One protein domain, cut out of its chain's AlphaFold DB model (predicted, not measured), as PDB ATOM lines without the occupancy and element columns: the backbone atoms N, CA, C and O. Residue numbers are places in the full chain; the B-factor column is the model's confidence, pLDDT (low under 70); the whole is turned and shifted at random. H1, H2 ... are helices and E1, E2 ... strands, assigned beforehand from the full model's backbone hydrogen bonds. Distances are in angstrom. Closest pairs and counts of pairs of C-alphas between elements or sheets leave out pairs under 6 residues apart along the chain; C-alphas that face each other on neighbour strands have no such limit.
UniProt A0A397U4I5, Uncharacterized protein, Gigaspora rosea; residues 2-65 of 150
ATOM      1  N   VAL A   2      18.064 -51.653  37.585       52.09
ATOM      2  CA  VAL A   2      17.278 -50.478  38.022       52.09
ATOM      3  C   VAL A   2      15.968 -50.252  37.233       52.09
ATOM      4  O   VAL A   2      14.954 -49.906  37.824       52.09
ATOM      5  N   ILE A   3      15.940 -50.520  35.920       65.50
ATOM      6  CA  ILE A   3      14.730 -50.325  35.085       65.50
ATOM      7  C   ILE A   3      13.572 -51.236  35.525       65.50
ATOM      8  O   ILE A   3      12.457 -50.762  35.710       65.50
ATOM      9  N   LYS A   4      13.852 -52.521  35.794       67.31
ATOM     10  CA  LYS A   4      12.840 -53.480  36.277       67.31
ATOM     11  C   LYS A   4      12.270 -53.093  37.646       67.31
ATOM     12  O   LYS A   4      11.125 -53.412  37.949       67.31
ATOM     13  N   LEU A   5      13.071 -52.422  38.476       67.19
ATOM     14  CA  LEU A   5      12.623 -51.914  39.770       67.19
ATOM     15  C   LEU A   5      11.642 -50.752  39.592       67.19
ATOM     16  O   LEU A   5      10.573 -50.770  40.197       67.19
ATOM     17  N   PHE A   6      11.977 -49.779  38.741       63.97
ATOM     18  CA  PHE A   6      11.074 -48.666  38.447       63.97
ATOM     19  C   PHE A   6       9.766 -49.139  37.812       63.97
ATOM     20  O   PHE A   6       8.712 -48.657  38.211       63.97
ATOM     21  N   GLU A   7       9.808 -50.115  36.903       69.19
ATOM     22  CA  GLU A   7       8.592 -50.734  36.359       69.19
ATOM     23  C   GLU A   7       7.740 -51.371  37.459       69.19
ATOM     24  O   GLU A   7       6.543 -51.108  37.539       69.19
ATOM     25  N   LYS A   8       8.346 -52.166  38.351       77.44
ATOM     26  CA  LYS A   8       7.605 -52.841  39.423       77.44
ATOM     27  C   LYS A   8       6.970 -51.849  40.400       77.44
ATOM     28  O   LYS A   8       5.788 -51.976  40.703       77.44
ATOM     29  N   LEU A   9       7.727 -50.844  40.844       75.75
ATOM     30  CA  LEU A   9       7.217 -49.795  41.730       75.75
ATOM     31  C   LEU A   9       6.130 -48.955  41.050       75.75
ATOM     32  O   LEU A   9       5.116 -48.657  41.675       75.75
ATOM     33  N   SER A  10       6.303 -48.621  39.768       75.75
ATOM     34  CA  SER A  10       5.286 -47.907  38.990       75.75
ATOM     35  C   SER A  10       3.993 -48.715  38.888       75.75
ATOM     36  O   SER A  10       2.917 -48.151  39.062       75.75
ATOM     37  N   ASN A  11       4.081 -50.025  38.654       78.44
ATOM     38  CA  ASN A  11       2.908 -50.894  38.575       78.44
ATOM     39  C   ASN A  11       2.197 -51.018  39.927       78.44
ATOM     40  O   ASN A  11       0.981 -50.884  39.977       78.44
ATOM     41  N   ASN A  12       2.935 -51.180  41.030       78.50
ATOM     42  CA  ASN A  12       2.321 -51.210  42.362       78.50
ATOM     43  C   ASN A  12       1.643 -49.879  42.716       78.50
ATOM     44  O   ASN A  12       0.588 -49.872  43.342       78.50
ATOM     45  N   TYR A  13       2.207 -48.757  42.266       73.38
ATOM     46  CA  TYR A  13       1.576 -47.453  42.435       73.38
ATOM     47  C   TYR A  13       0.267 -47.331  41.635       73.38
ATOM     48  O   TYR A  13      -0.718 -46.789  42.134       73.38
ATOM     49  N   ILE A  14       0.239 -47.846  40.401       76.94
ATOM     50  CA  ILE A  14      -0.976 -47.890  39.573       76.94
ATOM     51  C   ILE A  14      -2.041 -48.774  40.236       76.94
ATOM     52  O   ILE A  14      -3.185 -48.350  40.344       76.94
ATOM     53  N   GLU A  15      -1.668 -49.947  40.752       79.88
ATOM     54  CA  GLU A  15      -2.592 -50.841  41.466       79.88
ATOM     55  C   GLU A  15      -3.212 -50.173  42.705       79.88
ATOM     56  O   GLU A  15      -4.412 -50.310  42.936       79.88
ATOM     57  N   LEU A  16      -2.425 -49.429  43.494       73.38
ATOM     58  CA  LEU A  16      -2.942 -48.653  44.632       73.38
ATOM     59  C   LEU A  16      -3.940 -47.581  44.177       73.38
ATOM     60  O   LEU A  16      -5.013 -47.439  44.771       73.38
ATOM     61  N   PHE A  17      -3.618 -46.874  43.088       68.00
ATOM     62  CA  PHE A  17      -4.496 -45.859  42.506       68.00
ATOM     63  C   PHE A  17      -5.826 -46.457  42.033       68.00
ATOM     64  O   PHE A  17      -6.884 -45.907  42.331       68.00
ATOM     65  N   GLU A  18      -5.786 -47.594  41.335       77.25
ATOM     66  CA  GLU A  18      -6.979 -48.287  40.836       77.25
ATOM     67  C   GLU A  18      -7.864 -48.821  41.966       77.25
ATOM     68  O   GLU A  18      -9.090 -48.769  41.867       77.25
ATOM     69  N   LYS A  19      -7.261 -49.283  43.069       79.88
ATOM     70  CA  LYS A  19      -7.994 -49.701  44.274       79.88
ATOM     71  C   LYS A  19      -8.570 -48.524  45.061       79.88
ATOM     72  O   LYS A  19      -9.496 -48.708  45.849       79.88
ATOM     73  N   GLY A  20      -8.052 -47.312  44.848       70.94
ATOM     74  CA  GLY A  20      -8.450 -46.123  45.595       70.94
ATOM     75  C   GLY A  20      -8.074 -46.199  47.077       70.94
ATOM     76  O   GLY A  20      -8.801 -45.650  47.910       70.94
ATOM     77  N   GLU A  21      -6.973 -46.887  47.388       74.69
ATOM     78  CA  GLU A  21      -6.398 -47.041  48.729       74.69
ATOM     79  C   GLU A  21      -5.315 -45.969  48.973       74.69
ATOM     80  O   GLU A  21      -4.680 -45.482  48.033       74.69
ATOM     81  N   ASP A  22      -5.142 -45.554  50.233       74.25
ATOM     82  CA  ASP A  22      -4.104 -44.615  50.708       74.25
ATOM     83  C   ASP A  22      -4.027 -43.241  50.007       74.25
ATOM     84  O   ASP A  22      -3.017 -42.536  50.078       74.25
ATOM     85  N   TYR A  23      -5.093 -42.813  49.322       78.50
ATOM     86  CA  TYR A  23      -5.174 -41.458  48.776       78.50
ATOM     87  C   TYR A  23      -5.257 -40.429  49.908       78.50
ATOM     88  O   TYR A  23      -5.940 -40.624  50.913       78.50
ATOM     89  N   ASN A  24      -4.595 -39.293  49.717       81.12
ATOM     90  CA  ASN A  24      -4.554 -38.204  50.694       81.12
ATOM     91  C   ASN A  24      -5.083 -36.873  50.137       81.12
ATOM     92  O   ASN A  24      -5.027 -35.853  50.820       81.12
ATOM     93  N   VAL A  25      -5.600 -36.868  48.902       81.88
ATOM     94  CA  VAL A  25      -6.251 -35.713  48.273       81.88
ATOM     95  C   VAL A  25      -7.546 -36.157  47.591       81.88
ATOM     96  O   VAL A  25      -7.565 -37.158  46.874       81.88
ATOM     97  N   VAL A  26      -8.616 -35.377  47.769       84.62
ATOM     98  CA  VAL A  26      -9.865 -35.482  46.999       84.62
ATOM     99  C   VAL A  26     -10.063 -34.186  46.219       84.62
ATOM    100  O   VAL A  26     -10.020 -33.099  46.792       84.62
ATOM    101  N   ILE A  27     -10.253 -34.294  44.906       83.31
ATOM    102  CA  ILE A  27     -10.523 -33.175  44.004       83.31
ATOM    103  C   ILE A  27     -11.999 -33.222  43.623       83.31
ATOM    104  O   ILE A  27     -12.447 -34.167  42.979       83.31
ATOM    105  N   ASN A  28     -12.736 -32.178  43.989       84.50
ATOM    106  CA  ASN A  28     -14.146 -32.025  43.647       84.50
ATOM    107  C   ASN A  28     -14.280 -31.167  42.389       84.50
ATOM    108  O   ASN A  28     -13.730 -30.067  42.326       84.50
ATOM    109  N   VAL A  29     -14.995 -31.668  41.385       85.19
ATOM    110  CA  VAL A  29     -15.178 -31.000  40.092       85.19
ATOM    111  C   VAL A  29     -16.662 -30.865  39.787       85.19
ATOM    112  O   VAL A  29     -17.410 -31.838  39.872       85.19
ATOM    113  N   GLY A  30     -17.064 -29.670  39.366       84.81
ATOM    114  CA  GLY A  30     -18.452 -29.331  39.074       84.81
ATOM    115  C   GLY A  30     -19.096 -28.522  40.193       84.81
ATOM    116  O   GLY A  30     -18.460 -28.173  41.186       84.81
ATOM    117  N   GLU A  31     -20.373 -28.218  40.005       87.00
ATOM    118  CA  GLU A  31     -21.171 -27.414  40.927       87.00
ATOM    119  C   GLU A  31     -22.381 -28.214  41.400       87.00
ATOM    120  O   GLU A  31     -22.867 -29.105  40.697       87.00
ATOM    121  N   SER A  32     -22.869 -27.902  42.602       83.25
ATOM    122  CA  SER A  32     -24.037 -28.564  43.185       83.25
ATOM    123  C   SER A  32     -25.244 -28.501  42.235       83.25
ATOM    124  O   SER A  32     -25.550 -27.420  41.729       83.25
ATOM    125  N   PRO A  33     -25.965 -29.618  42.005       86.38
ATOM    126  CA  PRO A  33     -25.835 -30.924  42.670       86.38
ATOM    127  C   PRO A  33     -24.882 -31.916  41.970       86.38
ATOM    128  O   PRO A  33     -24.725 -33.043  42.428       86.38
ATOM    129  N   ASN A  34     -24.244 -31.530  40.865       92.12
ATOM    130  CA  ASN A  34     -23.491 -32.417  39.974       92.12
ATOM    131  C   ASN A  34     -21.980 -32.407  40.258       92.12
ATOM    132  O   ASN A  34     -21.167 -32.278  39.340       92.12
ATOM    133  N   VAL A  35     -21.596 -32.532  41.527       92.00
ATOM    134  CA  VAL A  35     -20.183 -32.611  41.922       92.00
ATOM    135  C   VAL A  35     -19.663 -34.033  41.699       92.00
ATOM    136  O   VAL A  35     -20.307 -35.009  42.078       92.00
ATOM    137  N   LYS A  36     -18.485 -34.152  41.083       90.25
ATOM    138  CA  LYS A  36     -17.732 -35.404  40.940       90.25
ATOM    139  C   LYS A  36     -16.467 -35.359  41.779       90.25
ATOM    140  O   LYS A  36     -15.746 -34.366  41.744       90.25
ATOM    141  N   GLU A  37     -16.177 -36.457  42.460       88.19
ATOM    142  CA  GLU A  37     -14.981 -36.599  43.287       88.19
ATOM    143  C   GLU A  37     -13.902 -37.406  42.561       88.19
ATOM    144  O   GLU A  37     -14.180 -38.439  41.945       88.19
ATOM    145  N   PHE A  38     -12.655 -36.955  42.668       81.62
ATOM    146  CA  PHE A  38     -11.479 -37.644  42.149       81.62
ATOM    147  C   PHE A  38     -10.459 -37.826  43.269       81.62
ATOM    148  O   PHE A  38      -9.974 -36.855  43.846       81.62
ATOM    149  N   LYS A  39     -10.108 -39.077  43.559       84.81
ATOM    150  CA  LYS A  39      -9.081 -39.421  44.547       84.81
ATOM    151  C   LYS A  39      -7.697 -39.313  43.916       84.81
ATOM    152  O   LYS A  39      -7.492 -39.749  42.785       84.81
ATOM    153  N   ALA A  40      -6.755 -38.719  44.633       82.12
ATOM    154  CA  ALA A  40      -5.408 -38.478  44.141       82.12
ATOM    155  C   ALA A  40      -4.371 -38.488  45.270       82.12
ATOM    156  O   ALA A  40      -4.695 -38.424  46.457       82.12
ATOM    157  N   TYR A  41      -3.101 -38.524  44.871       83.62
ATOM    158  CA  TYR A  41      -1.965 -38.501  45.783       83.62
ATOM    159  C   TYR A  41      -1.219 -37.172  45.690       83.62
ATOM    160  O   TYR A  41      -0.779 -36.762  44.609       83.62
ATOM    161  N   SER A  42      -1.025 -36.518  46.834       81.00
ATOM    162  CA  SER A  42      -0.382 -35.208  46.935       81.00
ATOM    163  C   SER A  42       1.027 -35.215  46.341       81.00
ATOM    164  O   SER A  42       1.378 -34.287  45.616       81.00
ATOM    165  N   GLY A  43       1.809 -36.281  46.558       77.31
ATOM    166  CA  GLY A  43       3.165 -36.418  46.018       77.31
ATOM    167  C   GLY A  43       3.212 -36.315  44.491       77.31
ATOM    168  O   GLY A  43       4.003 -35.544  43.945       77.31
ATOM    169  N   ILE A  44       2.305 -37.011  43.795       81.25
ATOM    170  CA  ILE A  44       2.205 -36.937  42.331       81.25
ATOM    171  C   ILE A  44       1.753 -35.552  41.880       81.25
ATOM    172  O   ILE A  44       2.354 -34.989  40.966       81.25
ATOM    173  N   LEU A  45       0.712 -34.993  42.502       81.50
ATOM    174  CA  LEU A  45       0.173 -33.690  42.104       81.50
ATOM    175  C   LEU A  45       1.215 -32.574  42.253       81.50
ATOM    176  O   LEU A  45       1.403 -31.791  41.320       81.50
ATOM    177  N   LYS A  46       1.941 -32.551  43.379       82.69
ATOM    178  CA  LYS A  46       3.035 -31.604  43.642       82.69
ATOM    179  C   LYS A  46       4.164 -31.756  42.620       82.69
ATOM    180  O   LYS A  46       4.661 -30.756  42.114       82.69
ATOM    181  N   TYR A  47       4.543 -32.990  42.284       81.31
ATOM    182  CA  TYR A  47       5.600 -33.244  41.304       81.31
ATOM    183  C   TYR A  47       5.195 -32.839  39.878       81.31
ATOM    184  O   TYR A  47       5.999 -32.298  39.122       81.31
ATOM    185  N   ARG A  48       3.940 -33.095  39.491       83.56
ATOM    186  CA  ARG A  48       3.447 -32.874  38.123       83.56
ATOM    187  C   ARG A  48       3.035 -31.431  37.842       83.56
ATOM    188  O   ARG A  48       2.970 -31.056  36.674       83.56
ATOM    189  N   SER A  49       2.731 -30.628  38.861       82.00
ATOM    190  CA  SER A  49       2.190 -29.280  38.675       82.00
ATOM    191  C   SER A  49       2.644 -28.316  39.762       82.00
ATOM    192  O   SER A  49       2.309 -28.481  40.934       82.00
ATOM    193  N   ARG A  50       3.307 -27.224  39.353       76.06
ATOM    194  CA  ARG A  50       3.658 -26.116  40.261       76.06
ATOM    195  C   ARG A  50       2.435 -25.477  40.914       76.06
ATOM    196  O   ARG A  50       2.533 -24.998  42.037       76.06
ATOM    197  N   TYR A  51       1.289 -25.468  40.231       81.81
ATOM    198  CA  TYR A  51       0.047 -24.967  40.816       81.81
ATOM    199  C   TYR A  51      -0.360 -25.822  42.019       81.81
ATOM    200  O   TYR A  51      -0.478 -25.301  43.123       81.81
ATOM    201  N   PHE A  52      -0.477 -27.142  41.835       79.62
ATOM    202  CA  PHE A  52      -0.814 -28.048  42.935       79.62
ATOM    203  C   PHE A  52       0.272 -28.079  44.006       79.62
ATOM    204  O   PHE A  52      -0.056 -28.168  45.184       79.62
ATOM    205  N   GLN A  53       1.545 -27.947  43.627       80.81
ATOM    206  CA  GLN A  53       2.635 -27.772  44.580       80.81
ATOM    207  C   GLN A  53       2.370 -26.585  45.504       80.81
ATOM    208  O   GLN A  53       2.361 -26.755  46.719       80.81
ATOM    209  N   ASN A  54       2.106 -25.410  44.937       78.25
ATOM    210  CA  ASN A  54       1.880 -24.194  45.708       78.25
ATOM    211  C   ASN A  54       0.592 -24.271  46.536       78.25
ATOM    212  O   ASN A  54       0.627 -23.963  47.722       78.25
ATOM    213  N   GLU A  55      -0.523 -24.699  45.946       78.19
ATOM    214  CA  GLU A  55      -1.818 -24.745  46.636       78.19
ATOM    215  C   GLU A  55      -1.856 -25.792  47.751       78.19
ATOM    216  O   GLU A  55      -2.289 -25.484  48.860       78.19
ATOM    217  N   LEU A  56      -1.326 -26.999  47.518       76.56
ATOM    218  CA  LEU A  56      -1.243 -28.017  48.568       76.56
ATOM    219  C   LEU A  56      -0.274 -27.586  49.671       76.56
ATOM    220  O   LEU A  56      -0.588 -27.751  50.842       76.56
ATOM    221  N   THR A  57       0.861 -26.966  49.330       72.75
ATOM    222  CA  THR A  57       1.803 -26.448  50.341       72.75
ATOM    223  C   THR A  57       1.162 -25.349  51.196       72.75
ATOM    224  O   THR A  57       1.314 -25.352  52.413       72.75
ATOM    225  N   LYS A  58       0.387 -24.433  50.595       73.94
ATOM    226  CA  LYS A  58      -0.367 -23.410  51.341       73.94
ATOM    227  C   LYS A  58      -1.418 -24.023  52.260       73.94
ATOM    228  O   LYS A  58      -1.520 -23.610  53.411       73.94
ATOM    229  N   ALA A  59      -2.191 -24.989  51.759       68.44
ATOM    230  CA  ALA A  59      -3.214 -25.674  52.544       68.44
ATOM    231  C   ALA A  59      -2.604 -26.391  53.759       68.44
ATOM    232  O   ALA A  59      -3.172 -26.353  54.846       68.44
ATOM    233  N   ILE A  60      -1.418 -26.977  53.584       60.84
ATOM    234  CA  ILE A  60      -0.739 -27.789  54.598       60.84
ATOM    235  C   ILE A  60       0.019 -26.938  55.618       60.84
ATOM    236  O   ILE A  60       0.066 -27.303  56.787       60.84
ATOM    237  N   ASN A  61       0.509 -25.754  55.245       57.88
ATOM    238  CA  ASN A  61       1.073 -24.799  56.208       57.88
ATOM    239  C   ASN A  61       0.046 -24.318  57.257       57.88
ATOM    240  O   ASN A  61       0.433 -23.745  58.272       57.88
ATOM    241  N   ASN A  62      -1.250 -24.573  57.041       55.94
ATOM    242  CA  ASN A  62      -2.301 -24.349  58.034       55.94
ATOM    243  C   ASN A  62      -2.573 -25.586  58.928       55.94
ATOM    244  O   ASN A  62      -3.305 -25.472  59.908       55.94
ATOM    245  N   THR A  63      -1.989 -26.755  58.628       52.59
ATOM    246  CA  THR A  63      -2.167 -28.036  59.342       52.59
ATOM    247  C   THR A  63      -0.835 -28.809  59.421       52.59
ATOM    248  O   THR A  63      -0.530 -29.664  58.592       52.59
ATOM    249  N   ASN A  64      -0.038 -28.511  60.447       52.19
ATOM    250  CA  ASN A  64       1.382 -28.870  60.612       52.19
ATOM    251  C   ASN A  64       1.777 -30.369  60.725       52.19
ATOM    252  O   ASN A  64       2.860 -30.631  61.231       52.19
ATOM    253  N   ILE A  65       0.967 -31.375  60.354       52.09
ATOM    254  CA  ILE A  65       1.261 -32.768  60.790       52.09
ATOM    255  C   ILE A  65       1.302 -33.838  59.677       52.09
ATOM    256  O   ILE A  65       1.903 -34.886  59.880       52.09
TER     257      ILE A  65
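Overview. This is residues 2 to 65 of the 150 residues of an uncharacterized protein of Gigaspora rosea (UniProt A0A397U4I5). Helix H1 sticks out as an arm, with residues 2 to 16, from a small body of a strand hairpin, E1 and E2, and a helical hairpin, H2 and H3. The printed part has 64 residues, with named elements in the order H1, E1, E2, H2, H3; the sheet E1 - E2 is antiparallel, the class mixed. It is loose, radius of gyration of the C-alphas 14.5 A, spanning 44 by 29 by 22 A.

Arrangement. H1, residues 2 to 19, is apart from H2, residues 42 to 48. E1, residues 25 to 29, and E2, residues 36 to 40, form a hairpin; N 27 and O 38, 2.8 A apart, are within hydrogen-bond range. H2 and H3, residues 50 to 60, touch, closest at the C-alphas of Lys 46 and Gln 53, 4.0 A, at a shallow tilt of 23 degrees, opposite ways. Every O i to N i+4 pair in H1, H2 and H3 is within hydrogen-bond range.

Along the chain. H1 begins at C-alpha 2 (17.278, -50.478, 38.022) and is 26.0 A long. H3, 15.1 A, ends at C-alpha 60 (-0.739, -27.789, 54.598).

Size, cuts and confidence. The farthest C-alphas, Val 2 and Pro 33, are 47.6 A apart. The printed part has no cut and no long link. pLDDT is under 70 at residues 2 to 7, 17 and 59 to 65.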